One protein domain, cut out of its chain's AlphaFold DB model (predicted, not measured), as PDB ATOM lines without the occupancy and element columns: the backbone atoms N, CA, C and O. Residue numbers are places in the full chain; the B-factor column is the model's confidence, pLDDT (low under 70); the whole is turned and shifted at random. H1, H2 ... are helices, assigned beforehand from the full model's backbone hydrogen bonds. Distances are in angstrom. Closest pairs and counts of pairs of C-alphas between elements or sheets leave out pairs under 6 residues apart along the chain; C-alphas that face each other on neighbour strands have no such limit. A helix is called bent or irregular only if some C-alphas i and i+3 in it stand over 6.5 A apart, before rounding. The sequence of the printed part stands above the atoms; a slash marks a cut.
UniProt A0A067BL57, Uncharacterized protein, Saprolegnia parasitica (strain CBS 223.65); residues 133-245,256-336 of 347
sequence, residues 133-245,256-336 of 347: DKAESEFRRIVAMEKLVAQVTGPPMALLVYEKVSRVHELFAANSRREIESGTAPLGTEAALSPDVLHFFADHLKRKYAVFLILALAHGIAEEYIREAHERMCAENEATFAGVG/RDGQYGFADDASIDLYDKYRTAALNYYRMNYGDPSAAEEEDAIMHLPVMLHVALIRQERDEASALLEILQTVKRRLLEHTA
ATOM      1  N   ASP A 133      -5.404   1.500 -66.534       67.38
ATOM      2  CA  ASP A 133      -6.446   0.864 -65.714       67.38
ATOM      3  C   ASP A 133      -6.359   1.279 -64.236       67.38
ATOM      4  O   ASP A 133      -7.374   1.495 -63.561       67.38
ATOM      5  N   LYS A 134      -5.132   1.442 -63.725       70.50
ATOM      6  CA  LYS A 134      -4.889   1.934 -62.368       70.50
ATOM      7  C   LYS A 134      -5.256   3.417 -62.272       70.50
ATOM      8  O   LYS A 134      -5.913   3.798 -61.308       70.50
ATOM      9  N   ALA A 135      -4.940   4.235 -63.279       70.31
ATOM     10  CA  ALA A 135      -5.272   5.665 -63.276       70.31
ATOM     11  C   ALA A 135      -6.788   5.903 -63.254       70.31
ATOM     12  O   ALA A 135      -7.285   6.726 -62.477       70.31
ATOM     13  N   GLU A 136      -7.537   5.148 -64.062       74.88
ATOM     14  CA  GLU A 136      -8.997   5.215 -64.089       74.88
ATOM     15  C   GLU A 136      -9.607   4.748 -62.754       74.88
ATOM     16  O   GLU A 136     -10.544   5.363 -62.230       74.88
ATOM     17  N   SER A 137      -9.057   3.677 -62.169       76.38
ATOM     18  CA  SER A 137      -9.450   3.180 -60.846       76.38
ATOM     19  C   SER A 137      -9.259   4.238 -59.754       76.38
ATOM     20  O   SER A 137     -10.208   4.528 -59.019       76.38
ATOM     21  N   GLU A 138      -8.091   4.885 -59.697       75.00
ATOM     22  CA  GLU A 138      -7.802   5.942 -58.721       75.00
ATOM     23  C   GLU A 138      -8.725   7.149 -58.887       75.00
ATOM     24  O   GLU A 138      -9.295   7.647 -57.911       75.00
ATOM     25  N   PHE A 139      -8.974   7.580 -60.126       80.19
ATOM     26  CA  PHE A 139      -9.901   8.679 -60.383       80.19
ATOM     27  C   PHE A 139     -11.324   8.354 -59.899       80.19
ATOM     28  O   PHE A 139     -11.961   9.174 -59.228       80.19
ATOM     29  N   ARG A 140     -11.823   7.138 -60.176       86.50
ATOM     30  CA  ARG A 140     -13.139   6.684 -59.692       86.50
ATOM     31  C   ARG A 140     -13.212   6.667 -58.164       86.50
ATOM     32  O   ARG A 140     -14.235   7.075 -57.610       86.50
ATOM     33  N   ARG A 141     -12.144   6.239 -57.484       82.31
ATOM     34  CA  ARG A 141     -12.062   6.220 -56.013       82.31
ATOM     35  C   ARG A 141     -12.092   7.624 -55.420       82.31
ATOM     36  O   ARG A 141     -12.857   7.847 -54.482       82.31
ATOM     37  N   ILE A 142     -11.351   8.574 -55.999       81.75
ATOM     38  CA  ILE A 142     -11.395   9.988 -55.593       81.75
ATOM     39  C   ILE A 142     -12.832  10.514 -55.667       81.75
ATOM     40  O   ILE A 142     -13.343  11.053 -54.687       81.75
ATOM     41  N   VAL A 143     -13.514  10.310 -56.799       90.31
ATOM     42  CA  VAL A 143     -14.896  10.782 -56.997       90.31
ATOM     43  C   VAL A 143     -15.871  10.109 -56.027       90.31
ATOM     44  O   VAL A 143     -16.788  10.754 -55.515       90.31
ATOM     45  N   ALA A 144     -15.700   8.813 -55.762       90.50
ATOM     46  CA  ALA A 144     -16.507   8.104 -54.774       90.50
ATOM     47  C   ALA A 144     -16.298   8.675 -53.364       90.50
ATOM     48  O   ALA A 144     -17.275   8.876 -52.641       90.50
ATOM     49  N   MET A 145     -15.054   8.995 -53.000       87.62
ATOM     50  CA  MET A 145     -14.736   9.597 -51.710       87.62
ATOM     51  C   MET A 145     -15.293  11.020 -51.589       87.62
ATOM     52  O   MET A 145     -15.913  11.321 -50.576       87.62
ATOM     53  N   GLU A 146     -15.171  11.861 -52.625       91.38
ATOM     54  CA  GLU A 146     -15.794  13.198 -52.679       91.38
ATOM     55  C   GLU A 146     -17.310  13.123 -52.426       91.38
ATOM     56  O   GLU A 146     -17.860  13.901 -51.645       91.38
ATOM     57  N   LYS A 147     -17.991  12.148 -53.041       92.44
ATOM     58  CA  LYS A 147     -19.429  11.919 -52.826       92.44
ATOM     59  C   LYS A 147     -19.742  11.446 -51.412       92.44
ATOM     60  O   LYS A 147     -20.763  11.856 -50.866       92.44
ATOM     61  N   LEU A 148     -18.908  10.572 -50.849       90.19
ATOM     62  CA  LEU A 148     -19.079  10.063 -49.492       90.19
ATOM     63  C   LEU A 148     -18.945  11.201 -48.480       90.19
ATOM     64  O   LEU A 148     -19.849  11.390 -47.674       90.19
ATOM     65  N   VAL A 149     -17.874  11.997 -48.553       89.50
ATOM     66  CA  VAL A 149     -17.637  13.091 -47.595       89.50
ATOM     67  C   VAL A 149     -18.674  14.202 -47.726       89.50
ATOM     68  O   VAL A 149     -19.117  14.732 -46.717       89.50
ATOM     69  N   ALA A 150     -19.164  14.488 -48.937       89.38
ATOM     70  CA  ALA A 150     -20.237  15.464 -49.144       89.38
ATOM     71  C   ALA A 150     -21.565  15.078 -48.457       89.38
ATOM     72  O   ALA A 150     -22.394  15.948 -48.194       89.38
ATOM     73  N   GLN A 151     -21.779  13.790 -48.165       91.38
ATOM     74  CA  GLN A 151     -22.954  13.307 -47.429       91.38
ATOM     75  C   GLN A 151     -22.782  13.409 -45.907       91.38
ATOM     76  O   GLN A 151     -23.767  13.289 -45.175       91.38
ATOM     77  N   VAL A 152     -21.562  13.641 -45.413       91.69
ATOM     78  CA  VAL A 152     -21.269  13.765 -43.982       91.69
ATOM     79  C   VAL A 152     -21.564  15.192 -43.523       91.69
ATOM     80  O   VAL A 152     -20.693  16.040 -43.396       91.69
ATOM     81  N   THR A 153     -22.843  15.482 -43.290       88.75
ATOM     82  CA  THR A 153     -23.312  16.846 -42.987       88.75
ATOM     83  C   THR A 153     -23.294  17.203 -41.499       88.75
ATOM     84  O   THR A 153     -23.672  18.313 -41.130       88.75
ATOM     85  N   GLY A 154     -22.856  16.294 -40.624       90.88
ATOM     86  CA  GLY A 154     -22.802  16.555 -39.191       90.88
ATOM     87  C   GLY A 154     -22.311  15.378 -38.343       90.88
ATOM     88  O   GLY A 154     -22.047  14.295 -38.877       90.88
ATOM     89  N   PRO A 155     -22.244  15.570 -37.012       92.25
ATOM     90  CA  PRO A 155     -21.657  14.605 -36.084       92.25
ATOM     91  C   PRO A 155     -22.264  13.193 -36.171       92.25
ATOM     92  O   PRO A 155     -21.504  12.239 -36.310       92.25
ATOM     93  N   PRO A 156     -23.600  12.995 -36.200       92.50
ATOM     94  CA  PRO A 156     -24.162  11.642 -36.263       92.50
ATOM     95  C   PRO A 156     -23.725  10.855 -37.504       92.50
ATOM     96  O   PRO A 156     -23.462   9.659 -37.422       92.50
ATOM     97  N   MET A 157     -23.611  11.529 -38.655       92.62
ATOM     98  CA  MET A 157     -23.177  10.882 -39.894       92.62
ATOM     99  C   MET A 157     -21.679  10.571 -39.863       92.62
ATOM    100  O   MET A 157     -21.265   9.519 -40.341       92.62
ATOM    101  N   ALA A 158     -20.872  11.455 -39.271       88.56
ATOM    102  CA  ALA A 158     -19.435  11.243 -39.134       88.56
ATOM    103  C   ALA A 158     -19.125  10.040 -38.231       88.56
ATOM    104  O   ALA A 158     -18.300   9.202 -38.594       88.56
ATOM    105  N   LEU A 159     -19.847   9.910 -37.109       86.81
ATOM    106  CA  LEU A 159     -19.738   8.753 -36.221       86.81
ATOM    107  C   LEU A 159     -20.166   7.462 -36.928       86.81
ATOM    108  O   LEU A 159     -19.424   6.487 -36.913       86.81
ATOM    109  N   LEU A 160     -21.299   7.486 -37.637       90.50
ATOM    110  CA  LEU A 160     -21.794   6.323 -38.376       90.50
ATOM    111  C   LEU A 160     -20.807   5.847 -39.455       90.50
ATOM    112  O   LEU A 160     -20.629   4.646 -39.661       90.50
ATOM    113  N   VAL A 161     -20.188   6.780 -40.184       88.75
ATOM    114  CA  VAL A 161     -19.170   6.445 -41.189       88.75
ATOM    115  C   VAL A 161     -17.937   5.845 -40.514       88.75
ATOM    116  O   VAL A 161     -17.444   4.819 -40.984       88.75
ATOM    117  N   TYR A 162     -17.479   6.424 -39.400       83.38
ATOM    118  CA  TYR A 162     -16.385   5.863 -38.611       83.38
ATOM    119  C   TYR A 162     -16.690   4.429 -38.149       83.38
ATOM    120  O   TYR A 162     -15.892   3.530 -38.421       83.38
ATOM    121  N   GLU A 163     -17.850   4.185 -37.532       83.25
ATOM    122  CA  GLU A 163     -18.270   2.859 -37.052       83.25
ATOM    123  C   GLU A 163     -18.316   1.840 -38.201       83.25
ATOM    124  O   GLU A 163     -17.808   0.730 -38.081       83.25
ATOM    125  N   LYS A 164     -18.841   2.215 -39.373       86.31
ATOM    126  CA  LYS A 164     -18.892   1.303 -40.529       86.31
ATOM    127  C   LYS A 164     -17.510   0.893 -41.036       86.31
ATOM    128  O   LYS A 164     -17.321  -0.269 -41.393       86.31
ATOM    129  N   VAL A 165     -16.562   1.830 -41.119       82.94
ATOM    130  CA  VAL A 165     -15.221   1.548 -41.664       82.94
ATOM    131  C   VAL A 165     -14.339   0.852 -40.622       82.94
ATOM    132  O   VAL A 165     -13.619  -0.083 -40.970       82.94
ATOM    133  N   SER A 166     -14.428   1.251 -39.350       77.00
ATOM    134  CA  SER A 166     -13.727   0.582 -38.245       77.00
ATOM    135  C   SER A 166     -14.228  -0.849 -38.047       77.00
ATOM    136  O   SER A 166     -13.404  -1.750 -37.926       77.00
ATOM    137  N   ARG A 167     -15.541  -1.096 -38.163       81.69
ATOM    138  CA  ARG A 167     -16.121  -2.449 -38.139       81.69
ATOM    139  C   ARG A 167     -15.419  -3.372 -39.127       81.69
ATOM    140  O   ARG A 167     -14.955  -4.438 -38.746       81.69
ATOM    141  N   VAL A 168     -15.290  -2.957 -40.387       83.75
ATOM    142  CA  VAL A 168     -14.608  -3.755 -41.419       83.75
ATOM    143  C   VAL A 168     -13.167  -4.086 -41.018       83.75
ATOM    144  O   VAL A 168     -12.744  -5.228 -41.181       83.75
ATOM    145  N   HIS A 169     -12.425  -3.112 -40.482       83.00
ATOM    146  CA  HIS A 169     -11.052  -3.326 -40.027       83.00
ATOM    147  C   HIS A 169     -10.968  -4.341 -38.884       83.00
ATOM    148  O   HIS A 169     -10.229  -5.313 -39.007       83.00
ATOM    149  N   GLU A 170     -11.720  -4.138 -37.800       77.75
ATOM    150  CA  GLU A 170     -11.636  -4.992 -36.606       77.75
ATOM    151  C   GLU A 170     -11.998  -6.444 -36.935       77.75
ATOM    152  O   GLU A 170     -11.320  -7.386 -36.524       77.75
ATOM    153  N   LEU A 171     -13.022  -6.620 -37.768       76.81
ATOM    154  CA  LEU A 171     -13.451  -7.926 -38.241       76.81
ATOM    155  C   LEU A 171     -12.400  -8.604 -39.114       76.81
ATOM    156  O   LEU A 171     -12.115  -9.791 -38.945       76.81
ATOM    157  N   PHE A 172     -11.803  -7.857 -40.042       82.56
ATOM    158  CA  PHE A 172     -10.743  -8.383 -40.889       82.56
ATOM    159  C   PHE A 172      -9.491  -8.737 -40.074       82.56
ATOM    160  O   PHE A 172      -8.905  -9.802 -40.268       82.56
ATOM    161  N   ALA A 173      -9.101  -7.891 -39.118       78.06
ATOM    162  CA  ALA A 173      -7.943  -8.101 -38.251       78.06
ATOM    163  C   ALA A 173      -8.101  -9.334 -37.344       78.06
ATOM    164  O   ALA A 173      -7.167 -10.121 -37.193       78.06
ATOM    165  N   ALA A 174      -9.291  -9.545 -36.776       73.44
ATOM    166  CA  ALA A 174      -9.564 -10.722 -35.954       73.44
ATOM    167  C   ALA A 174      -9.493 -12.027 -36.763       73.44
ATOM    168  O   ALA A 174      -8.891 -13.005 -36.323       73.44
ATOM    169  N   ASN A 175     -10.093 -12.042 -37.954       76.38
ATOM    170  CA  ASN A 175     -10.178 -13.249 -38.777       76.38
ATOM    171  C   ASN A 175      -8.874 -13.575 -39.504       76.38
ATOM    172  O   ASN A 175      -8.502 -14.743 -39.582       76.38
ATOM    173  N   SER A 176      -8.135 -12.558 -39.945       80.75
ATOM    174  CA  SER A 176      -6.793 -12.758 -40.494       80.75
ATOM    175  C   SER A 176      -5.868 -13.444 -39.494       80.75
ATOM    176  O   SER A 176      -5.170 -14.382 -39.864       80.75
ATOM    177  N   ARG A 177      -5.906 -13.047 -38.214       76.75
ATOM    178  CA  ARG A 177      -5.126 -13.709 -37.159       76.75
ATOM    179  C   ARG A 177      -5.448 -15.203 -37.063       76.75
ATOM    180  O   ARG A 177      -4.535 -16.016 -37.017       76.75
ATOM    181  N   ARG A 178      -6.730 -15.570 -37.109       73.88
ATOM    182  CA  ARG A 178      -7.162 -16.978 -37.047       73.88
ATOM    183  C   ARG A 178      -6.726 -17.767 -38.261       73.88
ATOM    184  O   ARG A 178      -6.299 -18.905 -38.121       73.88
ATOM    185  N   GLU A 179      -6.847 -17.185 -39.448       80.69
ATOM    186  CA  GLU A 179      -6.396 -17.831 -40.680       80.69
ATOM    187  C   GLU A 179      -4.881 -18.093 -40.632       80.69
ATOM    188  O   GLU A 179      -4.437 -19.176 -41.008       80.69
ATOM    189  N   ILE A 180      -4.107 -17.156 -40.070       80.19
ATOM    190  CA  ILE A 180      -2.663 -17.307 -39.836       80.19
ATOM    191  C   ILE A 180      -2.368 -18.411 -38.807       80.19
ATOM    192  O   ILE A 180      -1.526 -19.266 -39.063       80.19
ATOM    193  N   GLU A 181      -3.049 -18.405 -37.659       77.25
ATOM    194  CA  GLU A 181      -2.811 -19.355 -36.560       77.25
ATOM    195  C   GLU A 181      -3.272 -20.782 -36.897       77.25
ATOM    196  O   GLU A 181      -2.573 -21.751 -36.604       77.25
ATOM    197  N   SER A 182      -4.441 -20.921 -37.526       76.38
ATOM    198  CA  SER A 182      -5.013 -22.218 -37.917       76.38
ATOM    199  C   SER A 182      -4.393 -22.797 -39.189       76.38
ATOM    200  O   SER A 182      -4.476 -24.004 -39.416       76.38
ATOM    201  N   GLY A 183      -3.812 -21.951 -40.046       76.50
ATOM    202  CA  GLY A 183      -3.341 -22.344 -41.373       76.50
ATOM    203  C   GLY A 183      -4.466 -22.742 -42.337       76.50
ATOM    204  O   GLY A 183      -4.200 -23.381 -43.355       76.50
ATOM    205  N   THR A 184      -5.721 -22.386 -42.036       75.38
ATOM    206  CA  THR A 184      -6.901 -22.734 -42.843       75.38
ATOM    207  C   THR A 184      -7.780 -21.518 -43.105       75.38
ATOM    208  O   THR A 184      -7.950 -20.672 -42.229       75.38
ATOM    209  N   ALA A 185      -8.361 -21.424 -44.308       74.44
ATOM    210  CA  ALA A 185      -9.352 -20.391 -44.594       74.44
ATOM    211  C   ALA A 185     -10.637 -20.647 -43.779       74.44
ATOM    212  O   ALA A 185     -11.026 -21.808 -43.624       74.44
ATOM    213  N   PRO A 186     -11.339 -19.603 -43.308       66.44
ATOM    214  CA  PRO A 186     -12.476 -19.770 -42.396       66.44
ATOM    215  C   PRO A 186     -13.656 -20.562 -42.971       66.44
ATOM    216  O   PRO A 186     -14.327 -21.266 -42.226       66.44
ATOM    217  N   LEU A 187     -13.894 -20.503 -44.286       67.94
ATOM    218  CA  LEU A 187     -14.940 -21.298 -44.947       67.94
ATOM    219  C   LEU A 187     -14.454 -22.688 -45.404       67.94
ATOM    220  O   LEU A 187     -15.232 -23.451 -45.971       67.94
ATOM    221  N   GLY A 188     -13.178 -23.036 -45.183       62.88
ATOM    222  CA  GLY A 188     -12.594 -24.351 -45.489       62.88
ATOM    223  C   GLY A 188     -12.545 -24.740 -46.976       62.88
ATOM    224  O   GLY A 188     -12.048 -25.812 -47.313       62.88
ATOM    225  N   THR A 189     -13.050 -23.891 -47.870       67.12
ATOM    226  CA  THR A 189     -13.130 -24.119 -49.320       67.12
ATOM    227  C   THR A 189     -11.848 -23.748 -50.059       67.12
ATOM    228  O   THR A 189     -11.598 -24.264 -51.148       67.12
ATOM    229  N   GLU A 190     -11.021 -22.882 -49.473       78.75
ATOM    230  CA  GLU A 190      -9.808 -22.346 -50.085       78.75
ATOM    231  C   GLU A 190      -8.574 -22.525 -49.190       78.75
ATOM    232  O   GLU A 190      -8.669 -22.697 -47.974       78.75
ATOM    233  N   ALA A 191      -7.386 -22.470 -49.797       84.62
ATOM    234  CA  ALA A 191      -6.124 -22.463 -49.060       84.62
ATOM    235  C   ALA A 191      -5.948 -21.136 -48.315       84.62
ATOM    236  O   ALA A 191      -6.274 -20.095 -48.880       84.62
ATOM    237  N   ALA A 192      -5.399 -21.170 -47.097       86.69
ATOM    238  CA  ALA A 192      -5.141 -19.970 -46.302       86.69
ATOM    239  C   ALA A 192      -4.245 -18.956 -47.042       86.69
ATOM    240  O   ALA A 192      -3.287 -19.334 -47.723       86.69
ATOM    241  N   LEU A 193      -4.553 -17.665 -46.904       89.38
ATOM    242  CA  LEU A 193      -3.701 -16.585 -47.394       89.38
ATOM    243  C   LEU A 193      -2.430 -16.485 -46.551       89.38
ATOM    244  O   LEU A 193      -2.418 -16.805 -45.363       89.38
ATOM    245  N   SER A 194      -1.350 -16.002 -47.166       90.25
ATOM    246  CA  SER A 194      -0.114 -15.764 -46.429       90.25
ATOM    247  C   SER A 194      -0.284 -14.622 -45.414       90.25
ATOM    248  O   SER A 194      -1.029 -13.669 -45.680       90.25
ATOM    249  N   PRO A 195       0.455 -14.660 -44.287       87.31
ATOM    250  CA  PRO A 195       0.463 -13.571 -43.314       87.31
ATOM    251  C   PRO A 195       0.780 -12.212 -43.946       87.31
ATOM    252  O   PRO A 195       0.160 -11.217 -43.588       87.31
ATOM    253  N   ASP A 196       1.675 -12.171 -44.936       85.75
ATOM    254  CA  ASP A 196       2.055 -10.933 -45.629       85.75
ATOM    255  C   ASP A 196       0.861 -10.255 -46.315       85.75
ATOM    256  O   ASP A 196       0.669  -9.050 -46.166       85.75
ATOM    257  N   VAL A 197       0.021 -11.019 -47.024       88.62
ATOM    258  CA  VAL A 197      -1.169 -10.486 -47.712       88.62
ATOM    259  C   VAL A 197      -2.178  -9.951 -46.699       88.62
ATOM    260  O   VAL A 197      -2.738  -8.865 -46.871       88.62
ATOM    261  N   LEU A 198      -2.398 -10.714 -45.630       86.19
ATOM    262  CA  LEU A 198      -3.360 -10.378 -44.590       86.19
ATOM    263  C   LEU A 198      -2.923  -9.141 -43.794       86.19
ATOM    264  O   LEU A 198      -3.712  -8.212 -43.624       86.19
ATOM    265  N   HIS A 199      -1.659  -9.065 -43.373       82.06
ATOM    266  CA  HIS A 199      -1.121  -7.891 -42.685       82.06
ATOM    267  C   HIS A 199      -1.114  -6.650 -43.581       82.06
ATOM    268  O   HIS A 199      -1.522  -5.577 -43.135       82.06
ATOM    269  N   PHE A 200      -0.738  -6.797 -44.855       77.50
ATOM    270  CA  PHE A 200      -0.746  -5.703 -45.825       77.50
ATOM    271  C   PHE A 200      -2.132  -5.060 -45.963       77.50
ATOM    272  O   PHE A 200      -2.266  -3.833 -45.948       77.50
ATOM    273  N   PHE A 201      -3.180  -5.883 -46.059       85.75
ATOM    274  CA  PHE A 201      -4.545  -5.385 -46.192       85.75
ATOM    275  C   PHE A 201      -5.128  -4.868 -44.870       85.75
ATOM    276  O   PHE A 201      -5.842  -3.863 -44.868       85.75
ATOM    277  N   ALA A 202      -4.790  -5.488 -43.735       78.94
ATOM    278  CA  ALA A 202      -5.176  -4.976 -42.420       78.94
ATOM    279  C   ALA A 202      -4.616  -3.559 -42.195       78.94
ATOM    280  O   ALA A 202      -5.350  -2.658 -41.790       78.94
ATOM    281  N   ASP A 203      -3.353  -3.327 -42.556       74.88
ATOM    282  CA  ASP A 203      -2.720  -2.010 -42.475       74.88
ATOM    283  C   ASP A 203      -3.381  -0.970 -43.398       74.88
ATOM    284  O   ASP A 203      -3.524   0.198 -43.018       74.88
ATOM    285  N   HIS A 204      -3.819  -1.387 -44.590       78.19
ATOM    286  CA  HIS A 204      -4.603  -0.554 -45.507       78.19
ATOM    287  C   HIS A 204      -5.952  -0.140 -44.897       78.19
ATOM    288  O   HIS A 204      -6.262   1.052 -44.803       78.19
ATOM    289  N   LEU A 205      -6.727  -1.102 -44.387       79.56
ATOM    290  CA  LEU A 205      -7.990  -0.820 -43.698       79.56
ATOM    291  C   LEU A 205      -7.776   0.083 -42.477       79.56
ATOM    292  O   LEU A 205      -8.579   0.989 -42.230       79.56
ATOM    293  N   LYS A 206      -6.665  -0.116 -41.758       76.25
ATOM    294  CA  LYS A 206      -6.301   0.685 -40.592       76.25
ATOM    295  C   LYS A 206      -6.092   2.153 -40.923       76.25
ATOM    296  O   LYS A 206      -6.624   3.033 -40.247       76.25
ATOM    297  N   ARG A 207      -5.327   2.426 -41.983       72.75
ATOM    298  CA  ARG A 207      -5.122   3.787 -42.497       72.75
ATOM    299  C   ARG A 207      -6.441   4.441 -42.890       72.75
ATOM    300  O   ARG A 207      -6.675   5.593 -42.531       72.75
ATOM    301  N   LYS A 208      -7.316   3.676 -43.541       74.88
ATOM    302  CA  LYS A 208      -8.607   4.155 -44.027       74.88
ATOM    303  C   LYS A 208      -9.535   4.604 -42.897       74.88
ATOM    304  O   LYS A 208     -10.056   5.715 -42.962       74.88
ATOM    305  N   TYR A 209      -9.738   3.796 -41.849       73.12
ATOM    306  CA  TYR A 209     -10.636   4.201 -40.754       73.12
ATOM    307  C   TYR A 209     -10.041   5.324 -39.889       73.12
ATOM    308  O   TYR A 209     -10.791   6.151 -39.370       73.12
ATOM    309  N   ALA A 210      -8.708   5.410 -39.773       73.31
ATOM    310  CA  ALA A 210      -8.045   6.472 -39.014       73.31
ATOM    311  C   ALA A 210      -8.349   7.876 -39.566       73.31
ATOM    312  O   ALA A 210      -8.459   8.835 -38.806       73.31
ATOM    313  N   VAL A 211      -8.546   8.016 -40.878       72.94
ATOM    314  CA  VAL A 211      -8.931   9.305 -41.473       72.94
ATOM    315  C   VAL A 211     -10.388   9.662 -41.158       72.94
ATOM    316  O   VAL A 211     -10.702  10.827 -40.915       72.94
ATOM    317  N   PHE A 212     -11.271   8.669 -41.051       80.12
ATOM    318  CA  PHE A 212     -12.647   8.894 -40.601       80.12
ATOM    319  C   PHE A 212     -12.753   9.189 -39.103       80.12
ATOM    320  O   PHE A 212     -13.657   9.917 -38.700       80.12
ATOM    321  N   LEU A 213     -11.805   8.715 -38.289       77.69
ATOM    322  CA  LEU A 213     -11.661   9.157 -36.900       77.69
ATOM    323  C   LEU A 213     -11.367  10.662 -36.836       77.69
ATOM    324  O   LEU A 213     -12.026  11.392 -36.099       77.69
ATOM    325  N   ILE A 214     -10.417  11.142 -37.647       76.06
ATOM    326  CA  ILE A 214     -10.091  12.574 -37.733       76.06
ATOM    327  C   ILE A 214     -11.322  13.374 -38.173       76.06
ATOM    328  O   ILE A 214     -11.595  14.431 -37.607       76.06
ATOM    329  N   LEU A 215     -12.085  12.860 -39.143       78.94
ATOM    330  CA  LEU A 215     -13.332  13.482 -39.581       78.94
ATOM    331  C   LEU A 215     -14.368  13.569 -38.450       78.94
ATOM    332  O   LEU A 215     -14.951  14.630 -38.238       78.94
ATOM    333  N   ALA A 216     -14.568  12.487 -37.697       77.44
ATOM    334  CA  ALA A 216     -15.473  12.467 -36.549       77.44
ATOM    335  C   ALA A 216     -15.084  13.514 -35.490       77.44
ATOM    336  O   ALA A 216     -15.927  14.296 -35.045       77.44
ATOM    337  N   LEU A 217     -13.791  13.598 -35.164       78.19
ATOM    338  CA  LEU A 217     -13.251  14.615 -34.260       78.19
ATOM    339  C   LEU A 217     -13.438  16.036 -34.813       78.19
ATOM    340  O   LEU A 217     -13.772  16.951 -34.066       78.19
ATOM    341  N   ALA A 218     -13.261  16.241 -36.123       79.06
ATOM    342  CA  ALA A 218     -13.458  17.544 -36.763       79.06
ATOM    343  C   ALA A 218     -14.915  18.024 -36.674       79.06
ATOM    344  O   ALA A 218     -15.153  19.215 -36.498       79.06
ATOM    345  N   HIS A 219     -15.883  17.105 -36.708       85.69
ATOM    346  CA  HIS A 219     -17.289  17.415 -36.440       85.69
ATOM    347  C   HIS A 219     -17.601  17.669 -34.952       85.69
ATOM    348  O   HIS A 219     -18.758  17.907 -34.612       85.69
ATOM    349  N   GLY A 220     -16.603  17.650 -34.064       79.31
ATOM    350  CA  GLY A 220     -16.763  17.984 -32.648       79.31
ATOM    351  C   GLY A 220     -17.279  16.834 -31.783       79.31
ATOM    352  O   GLY A 220     -17.773  17.078 -30.685       79.31
ATOM    353  N   ILE A 221     -17.191  15.587 -32.257       80.00
ATOM    354  CA  ILE A 221     -17.478  14.423 -31.414       80.00
ATOM    355  C   ILE A 221     -16.316  14.251 -30.435       80.00
ATOM    356  O   ILE A 221     -15.160  14.220 -30.855       80.00
ATOM    357  N   ALA A 222     -16.617  14.135 -29.141       75.94
ATOM    358  CA  ALA A 222     -15.589  13.898 -28.135       75.94
ATOM    359  C   ALA A 222     -14.963  12.505 -28.297       75.94
ATOM    360  O   ALA A 222     -15.633  11.545 -28.694       75.94
ATOM    361  N   GLU A 223     -13.683  12.396 -27.960       73.75
ATOM    362  CA  GLU A 223     -12.917  11.155 -28.067       73.75
ATOM    363  C   GLU A 223     -13.562  10.020 -27.264       73.75
ATOM    364  O   GLU A 223     -13.650   8.889 -27.743       73.75
ATOM    365  N   GLU A 224     -14.097  10.331 -26.083       71.81
ATOM    366  CA  GLU A 224     -14.751   9.368 -25.205       71.81
ATOM    367  C   GLU A 224     -15.968   8.728 -25.876       71.81
ATOM    368  O   GLU A 224     -16.139   7.513 -25.791       71.81
ATOM    369  N   TYR A 225     -16.767   9.512 -26.606       74.38
ATOM    370  CA  TYR A 225     -17.928   8.994 -27.332       74.38
ATOM    371  C   TYR A 225     -17.525   8.102 -28.504       74.38
ATOM    372  O   TYR A 225     -18.180   7.091 -28.754       74.38
ATOM    373  N   ILE A 226     -16.453   8.455 -29.217       74.75
ATOM    374  CA  ILE A 226     -15.941   7.628 -30.315       74.75
ATOM    375  C   ILE A 226     -15.382   6.316 -29.764       74.75
ATOM    376  O   ILE A 226     -15.647   5.255 -30.327       74.75
ATOM    377  N   ARG A 227     -14.663   6.369 -28.636       74.88
ATOM    378  CA  ARG A 227     -14.152   5.185 -27.941       74.88
ATOM    379  C   ARG A 227     -15.288   4.277 -27.480       74.88
ATOM    380  O   ARG A 227     -15.255   3.088 -27.770       74.88
ATOM    381  N   GLU A 228     -16.308   4.824 -26.823       74.81
ATOM    382  CA  GLU A 228     -17.479   4.052 -26.389       74.81
ATOM    383  C   GLU A 228     -18.236   3.434 -27.570       74.81
ATOM    384  O   GLU A 228     -18.674   2.289 -27.488       74.81
ATOM    385  N   ALA A 229     -18.384   4.170 -28.676       74.88
ATOM    386  CA  ALA A 229     -18.977   3.650 -29.904       74.88
ATOM    387  C   ALA A 229     -18.138   2.507 -30.499       74.88
ATOM    388  O   ALA A 229     -18.683   1.459 -30.840       74.88
ATOM    389  N   HIS A 230     -16.812   2.666 -30.547       78.44
ATOM    390  CA  HIS A 230     -15.883   1.642 -31.030       78.44
ATOM    391  C   HIS A 230     -15.911   0.383 -30.160       78.44
ATOM    392  O   HIS A 230     -16.025  -0.722 -30.678       78.44
ATOM    393  N   GLU A 231     -15.857   0.534 -28.836       72.94
ATOM    394  CA  GLU A 231     -15.926  -0.580 -27.884       72.94
ATOM    395  C   GLU A 231     -17.262  -1.320 -27.984       72.94
ATOM    396  O   GLU A 231     -17.282  -2.552 -28.033       72.94
ATOM    397  N   ARG A 232     -18.374  -0.579 -28.076       78.12
ATOM    398  CA  ARG A 232     -19.710  -1.153 -28.263       78.12
ATOM    399  C   ARG A 232     -19.798  -1.923 -29.575       78.12
ATOM    400  O   ARG A 232     -20.221  -3.072 -29.567       78.12
ATOM    401  N   MET A 233     -19.333  -1.331 -30.674       78.38
ATOM    402  CA  MET A 233     -19.269  -1.982 -31.981       78.38
ATOM    403  C   MET A 233     -18.426  -3.264 -31.921       78.38
ATOM    404  O   MET A 233     -18.863  -4.298 -32.425       78.38
ATOM    405  N   CYS A 234     -17.247  -3.241 -31.294       74.38
ATOM    406  CA  CYS A 234     -16.429  -4.443 -31.130       74.38
ATOM    407  C   CYS A 234     -17.148  -5.520 -30.309       74.38
ATOM    408  O   CYS A 234     -17.083  -6.693 -30.667       74.38
ATOM    409  N   ALA A 235     -17.847  -5.141 -29.236       72.62
ATOM    410  CA  ALA A 235     -18.614  -6.074 -28.412       72.62
ATOM    411  C   ALA A 235     -19.800  -6.690 -29.175       72.62
ATOM    412  O   ALA A 235     -19.954  -7.907 -29.173       72.62
ATOM    413  N   GLU A 236     -20.589  -5.873 -29.879       73.06
ATOM    414  CA  GLU A 236     -21.736  -6.312 -30.692       73.06
ATOM    415  C   GLU A 236     -21.339  -7.254 -31.838       73.06
ATOM    416  O   GLU A 236     -22.167  -8.020 -32.318       73.06
ATOM    417  N   ASN A 237     -20.080  -7.198 -32.283       67.50
ATOM    418  CA  ASN A 237     -19.562  -7.999 -33.393       67.50
ATOM    419  C   ASN A 237     -18.606  -9.118 -32.946       67.50
ATOM    420  O   ASN A 237     -17.916  -9.694 -33.789       67.50
ATOM    421  N   GLU A 238     -18.532  -9.406 -31.640       66.81
ATOM    422  CA  GLU A 238     -17.636 -10.424 -31.062       66.81
ATOM    423  C   GLU A 238     -16.162 -10.240 -31.484       66.81
ATOM    424  O   GLU A 238     -15.381 -11.183 -31.626       66.81
ATOM    425  N   ALA A 239     -15.775  -8.980 -31.688       61.19
ATOM    426  CA  ALA A 239     -14.436  -8.531 -32.042       61.19
ATOM    427  C   ALA A 239     -13.731  -7.878 -30.842       61.19
ATOM    428  O   ALA A 239     -12.786  -7.110 -31.000       61.19
ATOM    429  N   THR A 240     -14.174  -8.177 -29.618       56.88
ATOM    430  CA  THR A 240     -13.647  -7.599 -28.369       56.88
ATOM    431  C   THR A 240     -12.139  -7.835 -28.203       56.88
ATOM    432  O   THR A 240     -11.447  -7.030 -27.589       56.88
ATOM    433  N   PHE A 241     -11.618  -8.902 -28.818       52.09
ATOM    434  CA  PHE A 241     -10.202  -9.278 -28.827       52.09
ATOM    435  C   PHE A 241      -9.451  -8.867 -30.111       52.09
ATOM    436  O   PHE A 241      -8.318  -9.289 -30.326       52.09
ATOM    437  N   ALA A 242     -10.054  -8.056 -30.985       49.50
ATOM    438  CA  ALA A 242      -9.394  -7.530 -32.187       49.50
ATOM    439  C   ALA A 242      -8.443  -6.349 -31.883       49.50
ATOM    440  O   ALA A 242      -7.573  -6.020 -32.690       49.50
ATOM    441  N   GLY A 243      -8.576  -5.746 -30.693       41.62
ATOM    442  CA  GLY A 243      -7.850  -4.549 -30.276       41.62
ATOM    443  C   GLY A 243      -6.369  -4.741 -29.915       41.62
ATOM    444  O   GLY A 243      -5.840  -5.846 -29.762       41.62
ATOM    445  N   VAL A 244      -5.681  -3.606 -29.744       32.06
ATOM    446  CA  VAL A 244      -4.264  -3.525 -29.349       32.06
ATOM    447  C   VAL A 244      -4.121  -3.926 -27.877       32.06
ATOM    448  O   VAL A 244      -4.491  -3.165 -26.990       32.06
ATOM    449  N   GLY A 245      -3.584  -5.123 -27.626       37.59
ATOM    450  CA  GLY A 245      -3.392  -5.696 -26.283       37.59
ATOM    451  C   GLY A 245      -4.005  -7.088 -26.091       37.59
ATOM    452  O   GLY A 245      -3.821  -7.694 -25.040       37.59
ATOM    453  N   ARG A 256     -14.954 -22.100 -24.870       38.94
ATOM    454  CA  ARG A 256     -15.725 -23.243 -25.365       38.94
ATOM    455  C   ARG A 256     -16.704 -22.731 -26.429       38.94
ATOM    456  O   ARG A 256     -17.317 -21.692 -26.229       38.94
ATOM    457  N   ASP A 257     -16.846 -23.488 -27.512       43.09
ATOM    458  CA  ASP A 257     -17.889 -23.336 -28.539       43.09
ATOM    459  C   ASP A 257     -17.606 -22.407 -29.732       43.09
ATOM    460  O   ASP A 257     -18.537 -21.874 -30.324       43.09
ATOM    461  N   GLY A 258     -16.351 -22.258 -30.173       40.88
ATOM    462  CA  GLY A 258     -16.079 -21.762 -31.535       40.88
ATOM    463  C   GLY A 258     -16.540 -20.326 -31.814       40.88
ATOM    464  O   GLY A 258     -16.602 -19.923 -32.971       40.88
ATOM    465  N   GLN A 259     -16.810 -19.538 -30.770       42.62
ATOM    466  CA  GLN A 259     -17.176 -18.120 -30.838       42.62
ATOM    467  C   GLN A 259     -15.945 -17.242 -31.057       42.62
ATOM    468  O   GLN A 259     -15.667 -16.272 -30.351       42.62
ATOM    469  N   TYR A 260     -15.166 -17.617 -32.059       42.47
ATOM    470  CA  TYR A 260     -14.191 -16.737 -32.637       42.47
ATOM    471  C   TYR A 260     -14.889 -16.041 -33.782       42.47
ATOM    472  O   TYR A 260     -14.835 -16.520 -34.903       42.47
ATOM    473  N   GLY A 261     -15.436 -14.857 -33.475       50.38
ATOM    474  CA  GLY A 261     -15.848 -13.793 -34.390       50.38
ATOM    475  C   GLY A 261     -16.968 -14.175 -35.336       50.38
ATOM    476  O   GLY A 261     -16.899 -15.173 -36.038       50.38
ATOM    477  N   PHE A 262     -17.933 -13.267 -35.387       54.41
ATOM    478  CA  PHE A 262     -19.146 -13.365 -36.169       54.41
ATOM    479  C   PHE A 262     -20.068 -14.496 -35.739       54.41
ATOM    480  O   PHE A 262     -20.000 -15.620 -36.223       54.41
ATOM    481  N   ALA A 263     -21.024 -14.125 -34.894       51.94
ATOM    482  CA  ALA A 263     -22.174 -14.947 -34.551       51.94
ATOM    483  C   ALA A 263     -23.069 -15.296 -35.760       51.94
ATOM    484  O   ALA A 263     -23.994 -16.094 -35.617       51.94
ATOM    485  N   ASP A 264     -22.849 -14.665 -36.921       66.50
ATOM    486  CA  ASP A 264     -23.739 -14.719 -38.074       66.50
ATOM    487  C   ASP A 264     -23.013 -14.967 -39.409       66.50
ATOM    488  O   ASP A 264     -21.885 -14.525 -39.635       66.50
ATOM    489  N   ASP A 265     -23.706 -15.634 -40.332       74.31
ATOM    490  CA  ASP A 265     -23.180 -15.991 -41.654       74.31
ATOM    491  C   ASP A 265     -22.825 -14.762 -42.511       74.31
ATOM    492  O   ASP A 265     -21.837 -14.770 -43.245       74.31
ATOM    493  N   ALA A 266     -23.593 -13.669 -42.410       77.44
ATOM    494  CA  ALA A 266     -23.408 -12.491 -43.270       77.44
ATOM    495  C   ALA A 266     -22.071 -11.789 -43.010       77.44
ATOM    496  O   ALA A 266     -21.474 -11.138 -43.873       77.44
ATOM    497  N   SER A 267     -21.620 -11.916 -41.784       74.56
ATOM    498  CA  SER A 267     -20.360 -11.441 -41.301       74.56
ATOM    499  C   SER A 267     -19.170 -12.323 -41.745       74.56
ATOM    500  O   SER A 267     -18.145 -11.791 -42.182       74.56
ATOM    501  N   ILE A 268     -19.317 -13.654 -41.754       76.62
ATOM    502  CA  ILE A 268     -18.325 -14.568 -42.357       76.62
ATOM    503  C   ILE A 268     -18.196 -14.289 -43.862       76.62
ATOM    504  O   ILE A 268     -17.085 -14.112 -44.371       76.62
ATOM    505  N   ASP A 269     -19.326 -14.124 -44.553       81.75
ATOM    506  CA  ASP A 269     -19.374 -13.711 -45.960       81.75
ATOM    507  C   ASP A 269     -18.671 -12.367 -46.193       81.75
ATOM    508  O   ASP A 269     -18.086 -12.121 -47.253       81.75
ATOM    509  N   LEU A 270     -18.754 -11.451 -45.224       82.88
ATOM    510  CA  LEU A 270     -18.070 -10.167 -45.295       82.88
ATOM    511  C   LEU A 270     -16.553 -10.360 -45.245       82.88
ATOM    512  O   LEU A 270     -15.851  -9.757 -46.058       82.88
ATOM    513  N   TYR A 271     -16.049 -11.201 -44.339       84.19
ATOM    514  CA  TYR A 271     -14.622 -11.509 -44.298       84.19
ATOM    515  C   TYR A 271     -14.146 -12.150 -45.597       84.19
ATOM    516  O   TYR A 271     -13.149 -11.688 -46.145       84.19
ATOM    517  N   ASP A 272     -14.872 -13.126 -46.143       85.56
ATOM    518  CA  ASP A 272     -14.474 -13.803 -47.382       85.56
ATOM    519  C   ASP A 272     -14.400 -12.843 -48.589       85.56
ATOM    520  O   ASP A 272     -13.437 -12.843 -49.369       85.56
ATOM    521  N   LYS A 273     -15.343 -11.895 -48.674       88.69
ATOM    522  CA  LYS A 273     -15.286 -10.797 -49.656       88.69
ATOM    523  C   LYS A 273     -14.029  -9.944 -49.485       88.69
ATOM    524  O   LYS A 273     -13.354  -9.637 -50.471       88.69
ATOM    525  N   TYR A 274     -13.697  -9.558 -48.253       89.25
ATOM    526  CA  TYR A 274     -12.504  -8.753 -47.979       89.25
ATOM    527  C   TYR A 274     -11.203  -9.544 -48.104       89.25
ATOM    528  O   TYR A 274     -10.181  -8.963 -48.448       89.25
ATOM    529  N   ARG A 275     -11.236 -10.861 -47.914       89.88
ATOM    530  CA  ARG A 275     -10.124 -11.778 -48.155       89.88
ATOM    531  C   ARG A 275      -9.789 -11.855 -49.644       89.88
ATOM    532  O   ARG A 275      -8.635 -11.671 -50.033       89.88
ATOM    533  N   THR A 276     -10.809 -11.997 -50.489       89.38
ATOM    534  CA  THR A 276     -10.658 -11.886 -51.949       89.38
ATOM    535  C   THR A 276     -10.122 -10.505 -52.344       89.38
ATOM    536  O   THR A 276      -9.205 -10.392 -53.163       89.38
ATOM    537  N   ALA A 277     -10.647  -9.439 -51.726       89.19
ATOM    538  CA  ALA A 277     -10.157  -8.082 -51.949       89.19
ATOM    539  C   ALA A 277      -8.692  -7.910 -51.516       89.19
ATOM    540  O   ALA A 277      -7.932  -7.291 -52.253       89.19
ATOM    541  N   ALA A 278      -8.277  -8.493 -50.388       89.56
ATOM    542  CA  ALA A 278      -6.908  -8.443 -49.882       89.56
ATOM    543  C   ALA A 278      -5.917  -9.055 -50.874       89.56
ATOM    544  O   ALA A 278      -4.902  -8.438 -51.199       89.56
ATOM    545  N   LEU A 279      -6.247 -10.227 -51.423       88.56
ATOM    546  CA  LEU A 279      -5.412 -10.890 -52.421       88.56
ATOM    547  C   LEU A 279      -5.286 -10.060 -53.705       88.56
ATOM    548  O   LEU A 279      -4.185  -9.892 -54.232       88.56
ATOM    549  N   ASN A 280      -6.400  -9.513 -54.197       86.44
ATOM    550  CA  ASN A 280      -6.395  -8.651 -55.379       86.44
ATOM    551  C   ASN A 280      -5.611  -7.359 -55.130       86.44
ATOM    552  O   ASN A 280      -4.804  -6.959 -55.965       86.44
ATOM    553  N   TYR A 281      -5.795  -6.744 -53.962       83.56
ATOM    554  CA  TYR A 281      -5.121  -5.515 -53.563       83.56
ATOM    555  C   TYR A 281      -3.605  -5.696 -53.457       83.56
ATOM    556  O   TYR A 281      -2.839  -4.886 -53.983       83.56
ATOM    557  N   TYR A 282      -3.174  -6.796 -52.838       83.75
ATOM    558  CA  TYR A 282      -1.767  -7.161 -52.739       83.75
ATOM    559  C   TYR A 282      -1.149  -7.387 -54.124       83.75
ATOM    560  O   TYR A 282      -0.073  -6.868 -54.411       83.75
ATOM    561  N   ARG A 283      -1.852  -8.095 -55.021       81.94
ATOM    562  CA  ARG A 283      -1.405  -8.322 -56.407       81.94
ATOM    563  C   ARG A 283      -1.294  -7.025 -57.208       81.94
ATOM    564  O   ARG A 283      -0.273  -6.817 -57.852       81.94
ATOM    565  N   MET A 284      -2.303  -6.153 -57.144       74.50
ATOM    566  CA  MET A 284      -2.312  -4.866 -57.859       74.50
ATOM    567  C   MET A 284      -1.187  -3.928 -57.415       74.50
ATOM    568  O   MET A 284      -0.699  -3.125 -58.209       74.50
ATOM    569  N   ASN A 285      -0.779  -4.025 -56.151       70.38
ATOM    570  CA  ASN A 285       0.338  -3.258 -55.615       70.38
ATOM    571  C   ASN A 285       1.660  -4.032 -55.647       70.38
ATOM    572  O   ASN A 285       2.647  -3.543 -55.115       70.38
ATOM    573  N   TYR A 286       1.706  -5.217 -56.270       70.75
ATOM    574  CA  TYR A 286       2.888  -6.089 -56.326       70.75
ATOM    575  C   TYR A 286       3.498  -6.396 -54.944       70.75
ATOM    576  O   TYR A 286       4.694  -6.651 -54.828       70.75
ATOM    577  N   GLY A 287       2.682  -6.338 -53.888       69.12
ATOM    578  CA  GLY A 287       3.127  -6.417 -52.500       69.12
ATOM    579  C   GLY A 287       3.993  -5.241 -52.029       69.12
ATOM    580  O   GLY A 287       4.557  -5.334 -50.944       69.12
ATOM    581  N   ASP A 288       4.118  -4.152 -52.798       70.62
ATOM    582  CA  ASP A 288       4.879  -2.954 -52.429       70.62
ATOM    583  C   ASP A 288       4.062  -2.063 -51.476       70.62
ATOM    584  O   ASP A 288       3.068  -1.448 -51.889       70.62
ATOM    585  N   PRO A 289       4.476  -1.928 -50.201       64.19
ATOM    586  CA  PRO A 289       3.786  -1.068 -49.245       64.19
ATOM    587  C   PRO A 289       3.822   0.408 -49.647       64.19
ATOM    588  O   PRO A 289       2.917   1.155 -49.285       64.19
ATOM    589  N   SER A 290       4.833   0.838 -50.406       60.38
ATOM    590  CA  SER A 290       4.976   2.234 -50.833       60.38
ATOM    591  C   SER A 290       3.866   2.627 -51.807       60.38
ATOM    592  O   SER A 290       3.244   3.673 -51.622       60.38
ATOM    593  N   ALA A 291       3.576   1.749 -52.773       62.19
ATOM    594  CA  ALA A 291       2.512   1.932 -53.755       62.19
ATOM    595  C   ALA A 291       1.121   1.965 -53.099       62.19
ATOM    596  O   ALA A 291       0.300   2.815 -53.442       62.19
ATOM    597  N   ALA A 292       0.877   1.096 -52.112       65.38
ATOM    598  CA  ALA A 292      -0.364   1.117 -51.336       65.38
ATOM    599  C   ALA A 292      -0.499   2.386 -50.476       65.38
ATOM    600  O   ALA A 292      -1.573   2.975 -50.393       65.38
ATOM    601  N   GLU A 293       0.591   2.847 -49.857       65.31
ATOM    602  CA  GLU A 293       0.591   4.089 -49.077       65.31
ATOM    603  C   GLU A 293       0.323   5.339 -49.940       65.31
ATOM    604  O   GLU A 293      -0.284   6.291 -49.453       65.31
ATOM    605  N   GLU A 294       0.777   5.366 -51.197       63.22
ATOM    606  CA  GLU A 294       0.464   6.442 -52.152       63.22
ATOM    607  C   GLU A 294      -1.009   6.455 -52.547       63.22
ATOM    608  O   GLU A 294      -1.641   7.513 -52.556       63.22
ATOM    609  N   GLU A 295      -1.557   5.276 -52.833       69.69
ATOM    610  CA  GLU A 295      -2.975   5.094 -53.129       69.69
ATOM    611  C   GLU A 295      -3.847   5.603 -51.971       69.69
ATOM    612  O   GLU A 295      -4.757   6.415 -52.156       69.69
ATOM    613  N   ASP A 296      -3.497   5.203 -50.746       68.94
ATOM    614  CA  ASP A 296      -4.164   5.652 -49.529       68.94
ATOM    615  C   ASP A 296      -4.080   7.173 -49.372       68.94
ATOM    616  O   ASP A 296      -5.087   7.822 -49.089       68.94
ATOM    617  N   ALA A 297      -2.911   7.773 -49.614       65.25
ATOM    618  CA  ALA A 297      -2.744   9.223 -49.543       65.25
ATOM    619  C   ALA A 297      -3.668   9.964 -50.524       65.25
ATOM    620  O   ALA A 297      -4.284  10.962 -50.147       65.25
ATOM    621  N   ILE A 298      -3.819   9.455 -51.751       66.69
ATOM    622  CA  ILE A 298      -4.731  10.019 -52.755       66.69
ATOM    623  C   ILE A 298      -6.188   9.887 -52.306       66.69
ATOM    624  O   ILE A 298      -6.949  10.855 -52.384       66.69
ATOM    625  N   MET A 299      -6.576   8.721 -51.788       70.69
ATOM    626  CA  MET A 299      -7.931   8.490 -51.282       70.69
ATOM    627  C   MET A 299      -8.265   9.332 -50.046       70.69
ATOM    628  O   MET A 299      -9.435   9.634 -49.813       70.69
ATOM    629  N   HIS A 300      -7.269   9.723 -49.251       77.56
ATOM    630  CA  HIS A 300      -7.475  10.547 -48.061       77.56
ATOM    631  C   HIS A 300      -7.639  12.039 -48.373       77.56
ATOM    632  O   HIS A 300      -8.254  12.746 -47.573       77.56
ATOM    633  N   LEU A 301      -7.152  12.523 -49.525       71.94
ATOM    634  CA  LEU A 301      -7.211  13.943 -49.897       71.94
ATOM    635  C   LEU A 301      -8.621  14.552 -49.795       71.94
ATOM    636  O   LEU A 301      -8.744  15.605 -49.168       71.94
ATOM    637  N   PRO A 302      -9.697  13.933 -50.327       83.50
ATOM    638  CA  PRO A 302     -11.039  14.502 -50.208       83.50
ATOM    639  C   PRO A 302     -11.530  14.585 -48.760       83.50
ATOM    640  O   PRO A 302     -12.215  15.539 -48.399       83.50
ATOM    641  N   VAL A 303     -11.166  13.610 -47.918       81.94
ATOM    642  CA  VAL A 303     -11.559  13.601 -46.503       81.94
ATOM    643  C   VAL A 303     -10.816  14.681 -45.731       81.94
ATOM    644  O   VAL A 303     -11.439  15.437 -44.993       81.94
ATOM    645  N   MET A 304      -9.506  14.807 -45.948       80.25
ATOM    646  CA  MET A 304      -8.695  15.839 -45.300       80.25
ATOM    647  C   MET A 304      -9.092  17.245 -45.751       80.25
ATOM    648  O   MET A 304      -9.182  18.144 -44.920       80.25
ATOM    649  N   LEU A 305      -9.419  17.431 -47.034       79.00
ATOM    650  CA  LEU A 305      -9.984  18.689 -47.524       79.00
ATOM    651  C   LEU A 305     -11.284  19.024 -46.785       79.00
ATOM    652  O   LEU A 305     -11.486  20.159 -46.360       79.00
ATOM    653  N   HIS A 306     -12.159  18.035 -46.599       86.00
ATOM    654  CA  HIS A 306     -13.405  18.236 -45.871       86.00
ATOM    655  C   HIS A 306     -13.167  18.591 -44.393       86.00
ATOM    656  O   HIS A 306     -13.803  19.507 -43.877       86.00
ATOM    657  N   VAL A 307     -12.200  17.939 -43.739       80.50
ATOM    658  CA  VAL A 307     -11.764  18.271 -42.373       80.50
ATOM    659  C   VAL A 307     -11.301  19.726 -42.271       80.50
ATOM    660  O   VAL A 307     -11.800  20.451 -41.408       80.50
ATOM    661  N   ALA A 308     -10.418  20.169 -43.169       74.94
ATOM    662  CA  ALA A 308      -9.913  21.543 -43.184       74.94
ATOM    663  C   ALA A 308     -11.047  22.568 -43.380       74.94
ATOM    664  O   ALA A 308     -11.084  23.613 -42.727       74.94
ATOM    665  N   LEU A 309     -12.034  22.245 -44.227       83.12
ATOM    666  CA  LEU A 309     -13.224  23.079 -44.423       83.12
ATOM    667  C   LEU A 309     -14.082  23.185 -43.152       83.12
ATOM    668  O   LEU A 309     -14.509  24.287 -42.809       83.12
ATOM    669  N   ILE A 310     -14.310  22.076 -42.439       86.19
ATOM    670  CA  ILE A 310     -15.073  22.061 -41.177       86.19
ATOM    671  C   ILE A 310     -14.369  22.902 -40.106       86.19
ATOM    672  O   ILE A 310     -15.014  23.686 -39.407       86.19
ATOM    673  N   ARG A 311     -13.041  22.776 -40.010       80.75
ATOM    674  CA  ARG A 311     -12.203  23.526 -39.063       80.75
ATOM    675  C   ARG A 311     -11.973  24.983 -39.455       80.75
ATOM    676  O   ARG A 311     -11.455  25.750 -38.651       80.75
ATOM    677  N   GLN A 312     -12.402  25.376 -40.654       80.69
ATOM    678  CA  GLN A 312     -12.213  26.714 -41.219       80.69
ATOM    679  C   GLN A 312     -10.730  27.081 -41.432       80.69
ATOM    680  O   GLN A 312     -10.366  28.259 -41.448       80.69
ATOM    681  N   GLU A 313      -9.881  26.078 -41.661       75.12
ATOM    682  CA  GLU A 313      -8.451  26.211 -41.965       75.12
ATOM    683  C   GLU A 313      -8.281  26.582 -43.450       75.12
ATOM    684  O   GLU A 313      -8.060  25.736 -44.316       75.12
ATOM    685  N   ARG A 314      -8.466  27.867 -43.779       73.50
ATOM    686  CA  ARG A 314      -8.580  28.340 -45.176       73.50
ATOM    687  C   ARG A 314      -7.350  28.061 -46.034       73.50
ATOM    688  O   ARG A 314      -7.507  27.685 -47.198       73.50
ATOM    689  N   ASP A 315      -6.158  28.252 -45.482       59.88
ATOM    690  CA  ASP A 315      -4.906  28.062 -46.219       59.88
ATOM    691  C   ASP A 315      -4.679  26.574 -46.512       59.88
ATOM    692  O   ASP A 315      -4.392  26.198 -47.649       59.88
ATOM    693  N   GLU A 316      -4.933  25.713 -45.523       65.38
ATOM    694  CA  GLU A 316      -4.847  24.256 -45.654       65.38
ATOM    695  C   GLU A 316      -5.894  23.701 -46.629       65.38
ATOM    696  O   GLU A 316      -5.571  22.887 -47.492       65.38
ATOM    697  N   ALA A 317      -7.135  24.192 -46.571       66.69
ATOM    698  CA  ALA A 317      -8.180  23.813 -47.518       66.69
ATOM    699  C   ALA A 317      -7.839  24.242 -48.957       66.69
ATOM    700  O   ALA A 317      -8.058  23.481 -49.901       66.69
ATOM    701  N   SER A 318      -7.284  25.446 -49.133       63.31
ATOM    702  CA  SER A 318      -6.887  25.965 -50.451       63.31
ATOM    703  C   SER A 318      -5.745  25.149 -51.049       63.31
ATOM    704  O   SER A 318      -5.806  24.769 -52.219       63.31
ATOM    705  N   ALA A 319      -4.753  24.823 -50.219       63.62
ATOM    706  CA  ALA A 319      -3.706  23.870 -50.530       63.62
ATOM    707  C   ALA A 319      -4.319  22.527 -50.947       63.62
ATOM    708  O   ALA A 319      -4.277  22.178 -52.118       63.62
ATOM    709  N   LEU A 320      -4.968  21.791 -50.046       68.75
ATOM    710  CA  LEU A 320      -5.522  20.456 -50.321       68.75
ATOM    711  C   LEU A 320      -6.371  20.390 -51.605       68.75
ATOM    712  O   LEU A 320      -6.240  19.438 -52.384       68.75
ATOM    713  N   LEU A 321      -7.177  21.422 -51.872       75.12
ATOM    714  CA  LEU A 321      -7.953  21.546 -53.105       75.12
ATOM    715  C   LEU A 321      -7.070  21.605 -54.361       75.12
ATOM    716  O   LEU A 321      -7.369  20.930 -55.349       75.12
ATOM    717  N   GLU A 322      -5.971  22.357 -54.334       66.62
ATOM    718  CA  GLU A 322      -5.012  22.418 -55.439       66.62
ATOM    719  C   GLU A 322      -4.387  21.025 -55.719       66.62
ATOM    720  O   GLU A 322      -4.132  20.695 -56.882       66.62
ATOM    721  N   ILE A 323      -4.160  20.162 -54.697       71.19
ATOM    722  CA  ILE A 323      -3.502  18.811 -54.833       71.19
ATOM    723  C   ILE A 323      -4.535  17.999 -55.544       71.19
ATOM    724  O   ILE A 323      -4.251  17.439 -56.597       71.19
ATOM    725  N   LEU A 324      -5.731  17.965 -54.970       73.81
ATOM    726  CA  LEU A 324      -6.821  17.174 -55.479       73.81
ATOM    727  C   LEU A 324      -7.090  17.494 -56.955       73.81
ATOM    728  O   LEU A 324      -7.169  16.582 -57.775       73.81
ATOM    729  N   GLN A 325      -7.137  18.777 -57.325       76.56
ATOM    730  CA  GLN A 325      -7.294  19.199 -58.718       76.56
ATOM    731  C   GLN A 325      -6.109  18.787 -59.601       76.56
ATOM    732  O   GLN A 325      -6.313  18.298 -60.713       76.56
ATOM    733  N   THR A 326      -4.875  18.945 -59.116       72.19
ATOM    734  CA  THR A 326      -3.665  18.569 -59.861       72.19
ATOM    735  C   THR A 326      -3.574  17.062 -60.087       72.19
ATOM    736  O   THR A 326      -3.281  16.636 -61.203       72.19
ATOM    737  N   VAL A 327      -3.865  16.254 -59.065       71.75
ATOM    738  CA  VAL A 327      -3.914  14.789 -59.143       71.75
ATOM    739  C   VAL A 327      -4.991  14.358 -60.132       71.75
ATOM    740  O   VAL A 327      -4.688  13.626 -61.069       71.75
ATOM    741  N   LYS A 328      -6.221  14.873 -60.000       77.06
ATOM    742  CA  LYS A 328      -7.326  14.560 -60.922       77.06
ATOM    743  C   LYS A 328      -6.974  14.896 -62.369       77.06
ATOM    744  O   LYS A 328      -7.227  14.082 -63.251       77.06
ATOM    745  N   ARG A 329      -6.363  16.061 -62.612       75.44
ATOM    746  CA  ARG A 329      -5.912  16.463 -63.950       75.44
ATOM    747  C   ARG A 329      -4.882  15.482 -64.512       75.44
ATOM    748  O   ARG A 329      -5.077  15.002 -65.620       75.44
ATOM    749  N   ARG A 330      -3.842  15.138 -63.744       71.25
ATOM    750  CA  ARG A 330      -2.793  14.201 -64.189       71.25
ATOM    751  C   ARG A 330      -3.333  12.802 -64.477       71.25
ATOM    752  O   ARG A 330      -2.939  12.208 -65.473       71.25
ATOM    753  N   LEU A 331      -4.239  12.295 -63.639       73.44
ATOM    754  CA  LEU A 331      -4.884  10.998 -63.866       73.44
ATOM    755  C   LEU A 331      -5.660  10.999 -65.193       73.44
ATOM    756  O   LEU A 331      -5.503  10.079 -65.989       73.44
ATOM    757  N   LEU A 332      -6.431  12.058 -65.469       76.69
ATOM    758  CA  LEU A 332      -7.170  12.197 -66.730       76.69
ATOM    759  C   LEU A 332      -6.241  12.345 -67.945       76.69
ATOM    760  O   LEU A 332      -6.448  11.673 -68.954       76.69
ATOM    761  N   GLU A 333      -5.210  13.187 -67.853       71.19
ATOM    762  CA  GLU A 333      -4.210  13.366 -68.916       71.19
ATOM    763  C   GLU A 333      -3.516  12.042 -69.263       71.19
ATOM    764  O   GLU A 333      -3.353  11.728 -70.441       71.19
ATOM    765  N   HIS A 334      -3.174  11.240 -68.251       70.75
ATOM    766  CA  HIS A 334      -2.556   9.934 -68.453       70.75
ATOM    767  C   HIS A 334      -3.493   8.964 -69.191       70.75
ATOM    768  O   HIS A 334      -3.106   8.405 -70.215       70.75
ATOM    769  N   THR A 335      -4.757   8.864 -68.757       70.50
ATOM    770  CA  THR A 335      -5.761   8.024 -69.440       70.50
ATOM    771  C   THR A 335      -6.026   8.462 -70.886       70.50
ATOM    772  O   THR A 335      -6.260   7.627 -71.758       70.50
ATOM    773  N   ALA A 336      -5.965   9.768 -71.174       74.06
ATOM    774  CA  ALA A 336      -6.171  10.302 -72.518       74.06
ATOM    775  C   ALA A 336      -4.956  10.079 -73.438       74.06
ATOM    776  O   ALA A 336      -5.131   9.788 -74.622       74.06
TER     777      ALA A 336
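This is residues 133 to 245 and 256 to 336 of the 347 residues of an uncharacterized protein of Saprolegnia parasitica (strain CBS 223.65) (UniProt A0A067BL57). This is a slab of helices with the long hairpin of H2 and H3 in its middle; H4 packs on H2, H5 crosses both, and the bent helix H6 runs along H3. Beyond H6, away from H4, H1 and H7 lie side by side, running opposite ways. The printed part has 194 residues, with seven named helices in the order H1 to H7 and no named strand; the class is all helix. The whole is compact, with a radius of gyration of the C-alphas of 18.1 A and spans of 56 by 42 by 26 A.

H1, residues 133 to 150, and H2, residues 155 to 182, are apart. H2 forms a helical hairpin with H3, residues 195 to 218, at a shallow tilt of 16 degrees; their closest C-alphas, those of Ala 158 and Ala 216, are 4.9 A apart. H4, residues 223 to 236, touches H2 at residues 159 to 170 alone, at a steep tilt of 48 degrees, closest at the C-alphas of Glu 163 and His 230, 6.6 A. H5, residues 265 to 284, is about perpendicular to H3, at 75 degrees, and touches its residues 197 to 201 alone, closest at the C-alphas of Phe 201 and Ala 278, 5.3 A. H6, residues 289 to 311, was assigned as one helix by its hydrogen bonds but is bent: C-alphas 299 and 302 are 6.9 A apart, and its arms, H6a, residues 289 to 299, and H6b, residues 302 to 311, stand at a steep tilt of 52 degrees. H6b touches H3 at residues 211 to 218 alone, closest at the C-alphas of Leu 215 and Val 307, 5.8 A. H6b and H7, residues 314 to 336, form a helical hairpin; their closest C-alphas, those of Ala 308 and Ala 317, are 5.2 A apart. Residues 328 to 335 of H7 touch residues 135 to 139 of H1, at a shallow tilt of 33 degrees, only just short of steep. H1, H3, H6a, H6b and H7 form a bundle, a group of helices with touching neighbours. Every O i to N i+4 pair is within hydrogen-bond range in H1, H4, H5, H6a, H6b and H7, against 23 of 24 in H2 and 19 of 20 in H3.

H1 begins at C-alpha 133, (-6.446, 0.864, -65.714). H2 is the longest at 40.5 A and ends at C-alpha 182, (-5.013, -22.218, -37.917). H3 measures 34.7 A and H7 32.8 A, ending at C-alpha 336, (-6.171, 10.302, -72.518).

Residues 246 to 255 are not printed, and C-alphas 245 and 256 are 21.5 A apart. The link from H2 to H3, 12 residues, is long. Mean pLDDT of the printed part is 75.6; residues 237 to 245, 256 to 264 and 289 to 298 are among those under 70.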